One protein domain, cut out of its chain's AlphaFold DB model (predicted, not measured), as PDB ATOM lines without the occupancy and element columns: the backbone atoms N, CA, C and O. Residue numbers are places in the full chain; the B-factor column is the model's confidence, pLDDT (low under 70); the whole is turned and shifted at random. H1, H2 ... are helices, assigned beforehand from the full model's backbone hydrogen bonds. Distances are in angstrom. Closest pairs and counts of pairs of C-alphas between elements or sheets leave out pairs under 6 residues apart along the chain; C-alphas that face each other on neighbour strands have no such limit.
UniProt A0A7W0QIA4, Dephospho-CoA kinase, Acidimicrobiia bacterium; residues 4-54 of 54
ATOM      1  N   ALA A   4      -5.904 -28.805   0.655       96.50
ATOM      2  CA  ALA A   4      -4.717 -28.618  -0.168       96.50
ATOM      3  C   ALA A   4      -4.270 -27.149  -0.185       96.50
ATOM      4  O   ALA A   4      -3.082 -26.877  -0.013       96.50
ATOM      5  N   ASP A   5      -5.206 -26.207  -0.298       96.94
ATOM      6  CA  ASP A   5      -4.943 -24.770  -0.190       96.94
ATOM      7  C   ASP A   5      -4.393 -24.408   1.202       96.94
ATOM      8  O   ASP A   5      -3.385 -23.707   1.321       96.94
ATOM      9  N   ALA A   6      -4.970 -24.963   2.275       95.75
ATOM     10  CA  ALA A   6      -4.459 -24.753   3.632       95.75
ATOM     11  C   ALA A   6      -3.010 -25.257   3.788       95.75
ATOM     12  O   ALA A   6      -2.148 -24.533   4.298       95.75
ATOM     13  N   ARG A   7      -2.710 -26.468   3.301       95.38
ATOM     14  CA  ARG A   7      -1.352 -27.035   3.329       95.38
ATOM     15  C   ARG A   7      -0.365 -26.234   2.480       95.38
ATOM     16  O   ARG A   7       0.756 -26.006   2.933       95.38
ATOM     17  N   ALA A   8      -0.772 -25.759   1.302       96.56
ATOM     18  CA  ALA A   8       0.071 -24.935   0.437       96.56
ATOM     19  C   ALA A   8       0.470 -23.617   1.120       96.56
ATOM     20  O   ALA A   8       1.634 -23.216   1.081       96.56
ATOM     21  N   ARG A   9      -0.468 -22.968   1.817       95.75
ATOM     22  CA  ARG A   9      -0.187 -21.748   2.591       95.75
ATOM     23  C   ARG A   9       0.779 -22.008   3.742       95.75
ATOM     24  O   ARG A   9       1.706 -21.227   3.922       95.75
ATOM     25  N   MET A  10       0.596 -23.102   4.486       94.44
ATOM     26  CA  MET A  10       1.509 -23.484   5.572       94.44
ATOM     27  C   MET A  10       2.923 -23.785   5.055       94.44
ATOM     28  O   MET A  10       3.897 -23.356   5.669       94.44
ATOM     29  N   ALA A  11       3.045 -24.461   3.909       94.88
ATOM     30  CA  ALA A  11       4.334 -24.790   3.295       94.88
ATOM     31  C   ALA A  11       5.118 -23.556   2.811       94.88
ATOM     32  O   ALA A  11       6.347 -23.581   2.792       94.88
ATOM     33  N   ASN A  12       4.422 -22.472   2.456       96.81
ATOM     34  CA  ASN A  12       5.041 -21.214   2.025       96.81
ATOM     35  C   ASN A  12       5.530 -20.330   3.190       96.81
ATOM     36  O   ASN A  12       6.130 -19.280   2.955       96.81
ATOM     37  N   GLN A  13       5.277 -20.713   4.444       96.50
ATOM     38  CA  GLN A  13       5.752 -19.985   5.623       96.50
ATOM     39  C   GLN A  13       7.147 -20.464   6.058       96.50
ATOM     40  O   GLN A  13       7.600 -21.552   5.708       96.50
ATOM     41  N   ALA A  14       7.842 -19.670   6.882       95.50
ATOM     42  CA  ALA A  14       9.066 -20.126   7.542       95.50
ATOM     43  C   ALA A  14       8.776 -21.330   8.455       95.50
ATOM     44  O   ALA A  14       7.743 -21.344   9.127       95.50
ATOM     45  N   SER A  15       9.691 -22.304   8.530       95.50
ATOM     46  CA  SER A  15       9.508 -23.493   9.378       95.50
ATOM     47  C   SER A  15       9.387 -23.130  10.861       95.50
ATOM     48  O   SER A  15       9.866 -22.080  11.300       95.50
ATOM     49  N   ARG A  16       8.767 -24.011  11.655       94.44
ATOM     50  CA  ARG A  16       8.615 -23.805  13.103       94.44
ATOM     51  C   ARG A  16       9.970 -23.616  13.780       94.44
ATOM     52  O   ARG A  16      10.117 -22.709  14.588       94.44
ATOM     53  N   GLU A  17      10.960 -24.413  13.398       96.44
ATOM     54  CA  GLU A  17      12.323 -24.365  13.934       96.44
ATOM     55  C   GLU A  17      12.962 -23.002  13.663       96.44
ATOM     56  O   GLU A  17      13.531 -22.398  14.568       96.44
ATOM     57  N   ARG A  18      12.803 -22.467  12.442       97.19
ATOM     58  CA  ARG A  18      13.313 -21.135  12.087       97.19
ATOM     59  C   ARG A  18      12.628 -20.026  12.874       97.19
ATOM     60  O   ARG A  18      13.300 -19.091  13.291       97.19
ATOM     61  N   ARG A  19      11.309 -20.119  13.079       96.88
ATOM     62  CA  ARG A  19      10.564 -19.128  13.870       96.88
ATOM     63  C   ARG A  19      10.975 -19.159  15.343       96.88
ATOM     64  O   ARG A  19      11.192 -18.102  15.918       96.88
ATOM     65  N   VAL A  20      11.128 -20.349  15.932       97.12
ATOM     66  CA  VAL A  20      11.544 -20.515  17.337       97.12
ATOM     67  C   VAL A  20      12.977 -20.035  17.556       97.12
ATOM     68  O   VAL A  20      13.239 -19.376  18.553       97.12
ATOM     69  N   ALA A  21      13.887 -20.292  16.612       97.50
ATOM     70  CA  ALA A  21      15.292 -19.900  16.737       97.50
ATOM     71  C   ALA A  21      15.512 -18.383  16.910       97.50
ATOM     72  O   ALA A  21      16.538 -17.984  17.452       97.50
ATOM     73  N   ILE A  22      14.576 -17.545  16.449       97.38
ATOM     74  CA  ILE A  22      14.668 -16.078  16.535       97.38
ATOM     75  C   ILE A  22      13.690 -15.461  17.544       97.38
ATOM     76  O   ILE A  22      13.666 -14.242  17.705       97.38
ATOM     77  N   ALA A  23      12.839 -16.266  18.179       97.56
ATOM     78  CA  ALA A  23      11.786 -15.766  19.049       97.56
ATOM     79  C   ALA A  23      12.341 -15.396  20.432       97.56
ATOM     80  O   ALA A  23      13.020 -16.193  21.071       97.56
ATOM     81  N   THR A  24      12.003 -14.202  20.927       97.12
ATOM     82  CA  THR A  24      12.278 -13.818  22.324       97.12
ATOM     83  C   THR A  24      11.350 -14.550  23.294       97.12
ATOM     84  O   THR A  24      11.767 -14.936  24.379       97.12
ATOM     85  N   HIS A  25      10.100 -14.770  22.878       97.19
ATOM     86  CA  HIS A  25       9.078 -15.486  23.636       97.19
ATOM     87  C   HIS A  25       8.283 -16.387  22.685       97.19
ATOM     88  O   HIS A  25       8.060 -16.025  21.527       97.19
ATOM     89  N   VAL A  26       7.842 -17.547  23.172       97.56
ATOM     90  CA  VAL A  26       7.011 -18.499  22.423       97.56
ATOM     91  C   VAL A  26       5.777 -18.814  23.261       97.56
ATOM     92  O   VAL A  26       5.915 -19.248  24.398       97.56
ATOM     93  N   LEU A  27       4.593 -18.602  22.686       97.62
ATOM     94  CA  LEU A  27       3.306 -18.979  23.276       97.62
ATOM     95  C   LEU A  27       2.765 -20.210  22.541       97.62
ATOM     96  O   LEU A  27       2.770 -20.238  21.306       97.62
ATOM     97  N   ASP A  28       2.315 -21.217  23.285       96.75
ATOM     98  CA  ASP A  28       1.733 -22.438  22.727       96.75
ATOM     99  C   ASP A  28       0.205 -22.323  22.670       96.75
ATOM    100  O   ASP A  28      -0.454 -22.190  23.699       96.75
ATOM    101  N   ASN A  29      -0.351 -22.381  21.457       96.38
ATOM    102  CA  ASN A  29      -1.789 -22.313  21.196       96.38
ATOM    103  C   ASN A  29      -2.404 -23.665  20.799       96.38
ATOM    104  O   ASN A  29      -3.494 -23.694  20.231       96.38
ATOM    105  N   SER A  30      -1.697 -24.773  21.036       96.88
ATOM    106  CA  SER A  30      -2.208 -26.119  20.752       96.88
ATOM    107  C   SER A  30      -3.192 -26.641  21.807       96.88
ATOM    108  O   SER A  30      -3.868 -27.641  21.558       96.88
ATOM    109  N   GLY A  31      -3.269 -25.976  22.966       95.19
ATOM    110  CA  GLY A  31      -4.219 -26.255  24.044       95.19
ATOM    111  C   GLY A  31      -5.568 -25.549  23.875       95.19
ATOM    112  O   GLY A  31      -5.942 -25.126  22.781       95.19
ATOM    113  N   ASP A  32      -6.309 -25.430  24.976       97.75
ATOM    114  CA  ASP A  32      -7.542 -24.645  25.018       97.75
ATOM    115  C   ASP A  32      -7.269 -23.133  25.129       97.75
ATOM    116  O   ASP A  32      -6.129 -22.672  25.256       97.75
ATOM    117  N   VAL A  33      -8.341 -22.349  25.013       98.19
ATOM    118  CA  VAL A  33      -8.271 -20.883  25.051       98.19
ATOM    119  C   VAL A  33      -7.794 -20.399  26.419       98.19
ATOM    120  O   VAL A  33      -6.908 -19.551  26.466       98.19
ATOM    121  N   ASP A  34      -8.292 -20.984  27.508       98.25
ATOM    122  CA  ASP A  34      -7.946 -20.595  28.882       98.25
ATOM    123  C   ASP A  34      -6.443 -20.797  29.169       98.25
ATOM    124  O   ASP A  34      -5.790 -19.972  29.821       98.25
ATOM    125  N   ALA A  35      -5.851 -21.870  28.632       97.88
ATOM    126  CA  ALA A  35      -4.420 -22.138  28.712       97.88
ATOM    127  C   ALA A  35      -3.591 -21.122  27.917       97.88
ATOM    128  O   ALA A  35      -2.496 -20.751  28.348       97.88
ATOM    129  N   LEU A  36      -4.080 -20.665  26.761       98.31
ATOM    130  CA  LEU A  36      -3.412 -19.615  25.993       98.31
ATOM    131  C   LEU A  36      -3.535 -18.251  26.686       98.31
ATOM    132  O   LEU A  36      -2.542 -17.532  26.775       98.31
ATOM    133  N   GLU A  37      -4.714 -17.911  27.209       98.44
ATOM    134  CA  GLU A  37      -4.955 -16.670  27.958       98.44
ATOM    135  C   GLU A  37      -4.025 -16.568  29.170       98.44
ATOM    136  O   GLU A  37      -3.328 -15.567  29.334       98.44
ATOM    137  N   SER A  38      -3.895 -17.652  29.937       98.31
ATOM    138  CA  SER A  38      -2.987 -17.713  31.087       98.31
ATOM    139  C   SER A  38      -1.519 -17.456  30.704       98.31
ATOM    140  O   SER A  38      -0.791 -16.777  31.432       98.31
ATOM    141  N   GLN A  39      -1.066 -17.973  29.554       98.50
ATOM    142  CA  GLN A  39       0.293 -17.719  29.059       98.50
ATOM    143  C   GLN A  39       0.483 -16.258  28.621       98.50
ATOM    144  O   GLN A  39       1.541 -15.673  28.861       98.50
ATOM    145  N   VAL A  40      -0.530 -15.666  27.982       98.44
ATOM    146  CA  VAL A  40      -0.512 -14.260  27.553       98.44
ATOM    147  C   VAL A  40      -0.448 -13.324  28.760       98.44
ATOM    148  O   VAL A  40       0.377 -12.410  28.764       98.44
ATOM    149  N   ASP A  41      -1.254 -13.572  29.794       98.50
ATOM    150  CA  ASP A  41      -1.269 -12.770  31.021       98.50
ATOM    151  C   ASP A  41       0.084 -12.797  31.741       98.50
ATOM    152  O   ASP A  41       0.606 -11.750  32.146       98.50
ATOM    153  N   ALA A  42       0.693 -13.983  31.848       98.06
ATOM    154  CA  ALA A  42       2.021 -14.148  32.433       98.06
ATOM    155  C   ALA A  42       3.082 -13.357  31.651       98.06
ATOM    156  O   ALA A  42       3.812 -12.547  32.234       98.06
ATOM    157  N   LEU A  43       3.113 -13.513  30.323       98.12
ATOM    158  CA  LEU A  43       4.044 -12.782  29.463       98.12
ATOM    159  C   LEU A  43       3.843 -11.265  29.575       98.12
ATOM    160  O   LEU A  43       4.808 -10.503  29.632       98.12
ATOM    161  N   TRP A  44       2.595 -10.798  29.625       98.19
ATOM    162  CA  TRP A  44       2.301  -9.373  29.731       98.19
ATOM    163  C   TRP A  44       2.853  -8.761  31.023       98.19
ATOM    164  O   TRP A  44       3.451  -7.679  30.992       98.19
ATOM    165  N   ALA A  45       2.712  -9.457  32.155       97.44
ATOM    166  CA  ALA A  45       3.276  -9.016  33.427       97.44
ATOM    167  C   ALA A  45       4.810  -8.884  33.362       97.44
ATOM    168  O   ALA A  45       5.355  -7.850  33.768       97.44
ATOM    169  N   GLU A  46       5.500  -9.871  32.783       96.31
ATOM    170  CA  GLU A  46       6.958  -9.855  32.582       96.31
ATOM    171  C   GLU A  46       7.416  -8.684  31.699       96.31
ATOM    172  O   GLU A  46       8.382  -7.975  32.019       96.31
ATOM    173  N   LEU A  47       6.701  -8.437  30.597       96.56
ATOM    174  CA  LEU A  47       7.019  -7.356  29.667       96.56
ATOM    175  C   LEU A  47       6.862  -5.978  30.319       96.56
ATOM    176  O   LEU A  47       7.703  -5.105  30.091       96.56
ATOM    177  N   ARG A  48       5.846  -5.771  31.169       96.38
ATOM    178  CA  ARG A  48       5.665  -4.495  31.889       96.38
ATOM    179  C   ARG A  48       6.785  -4.219  32.891       96.38
ATOM    180  O   ARG A  48       7.261  -3.086  32.990       96.38
ATOM    181  N   VAL A  49       7.230  -5.249  33.607       93.12
ATOM    182  CA  VAL A  49       8.367  -5.164  34.537       93.12
ATOM    183  C   VAL A  49       9.654  -4.839  33.777       93.12
ATOM    184  O   VAL A  49      10.413  -3.956  34.178       93.12
ATOM    185  N   SER A  50       9.880  -5.493  32.639       88.06
ATOM    186  CA  SER A  50      11.064  -5.271  31.799       88.06
ATOM    187  C   SER A  50      11.066  -3.900  31.115       88.06
ATOM    188  O   SER A  50      12.120  -3.301  30.925       88.06
ATOM    189  N   ALA A  51       9.893  -3.375  30.754       84.56
ATOM    190  CA  ALA A  51       9.755  -2.044  30.164       84.56
ATOM    191  C   ALA A  51      10.066  -0.914  31.155       84.56
ATOM    192  O   ALA A  51      10.521   0.138  30.733       84.56
ATOM    193  N   THR A  52       9.841  -1.137  32.451       79.50
ATOM    194  CA  THR A  52      10.114  -0.144  33.506       79.50
ATOM    195  C   THR A  52      11.601  -0.095  33.884       79.50
ATOM    196  O   THR A  52      12.072   0.896  34.428       79.50
ATOM    197  N   GLN A  53      12.344  -1.171  33.609       67.81
ATOM    198  CA  GLN A  53      13.766  -1.314  33.944       67.81
ATOM    199  C   GLN A  53      14.719  -0.881  32.813       67.81
ATOM    200  O   GLN A  53      15.933  -1.011  32.966       67.81
ATOM    201  N   ARG A  54      14.183  -0.404  31.685       57.78
ATOM    202  CA  ARG A  54      14.942   0.178  30.568       57.78
ATOM    203  C   ARG A  54      14.828   1.692  30.588       57.78
ATOM    204  O   ARG A  54      15.848   2.331  30.257       57.78
TER     205      ARG A  54
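AT A GLANCE: This is residues 4 to 54 of the 54 residues of the protein "Dephospho-CoA kinase" of Acidimicrobiia bacterium (UniProt A0A7W0QIA4). Look for one long helix, H3, joined at its start to a long link that makes a V with it, while two short helices, H2 and then H1, trail away beyond the link as an open arm. No helix packs on another. The printed part has 51 residues with three named helices, in the order H1, H2, H3, and no named strand, and its class is all helix. It is flat, spanning 46 by 26 by 14 A, and only just extended, close to loose, with a radius of gyration of the C-alphas of 14.9 A.

HOW THE PARTS SIT: Start from H3, residues 33 to 52; it is apart from H2, residues 16 to 21, and from H1, residues 4 to 11. H1 and H2 are also apart. In H1, H2 and H3 every O i to N i+4 pair is within hydrogen-bond range.

IN THESE COORDINATES: Find C-alpha 33 at (-8.271, -20.883, 25.051); from there H3 runs 29.0 A to C-alpha 52 at (10.114, -0.144, 33.506). H2 measures 8.5 A. H1 runs 10.4 A from C-alpha 4 at (-4.717, -28.618, -0.168).

THE WHOLE: The C-alphas farthest apart, of Ala 4 and Gln 53, are 47.4 A apart. The link from H1 to H2 is tight; that from H2 to H3, 11 residues, is long. Residues 4 to 24 and 44 to 54 stand free. The printed part has no cut; pLDDT is under 70 at residues 53 to 54.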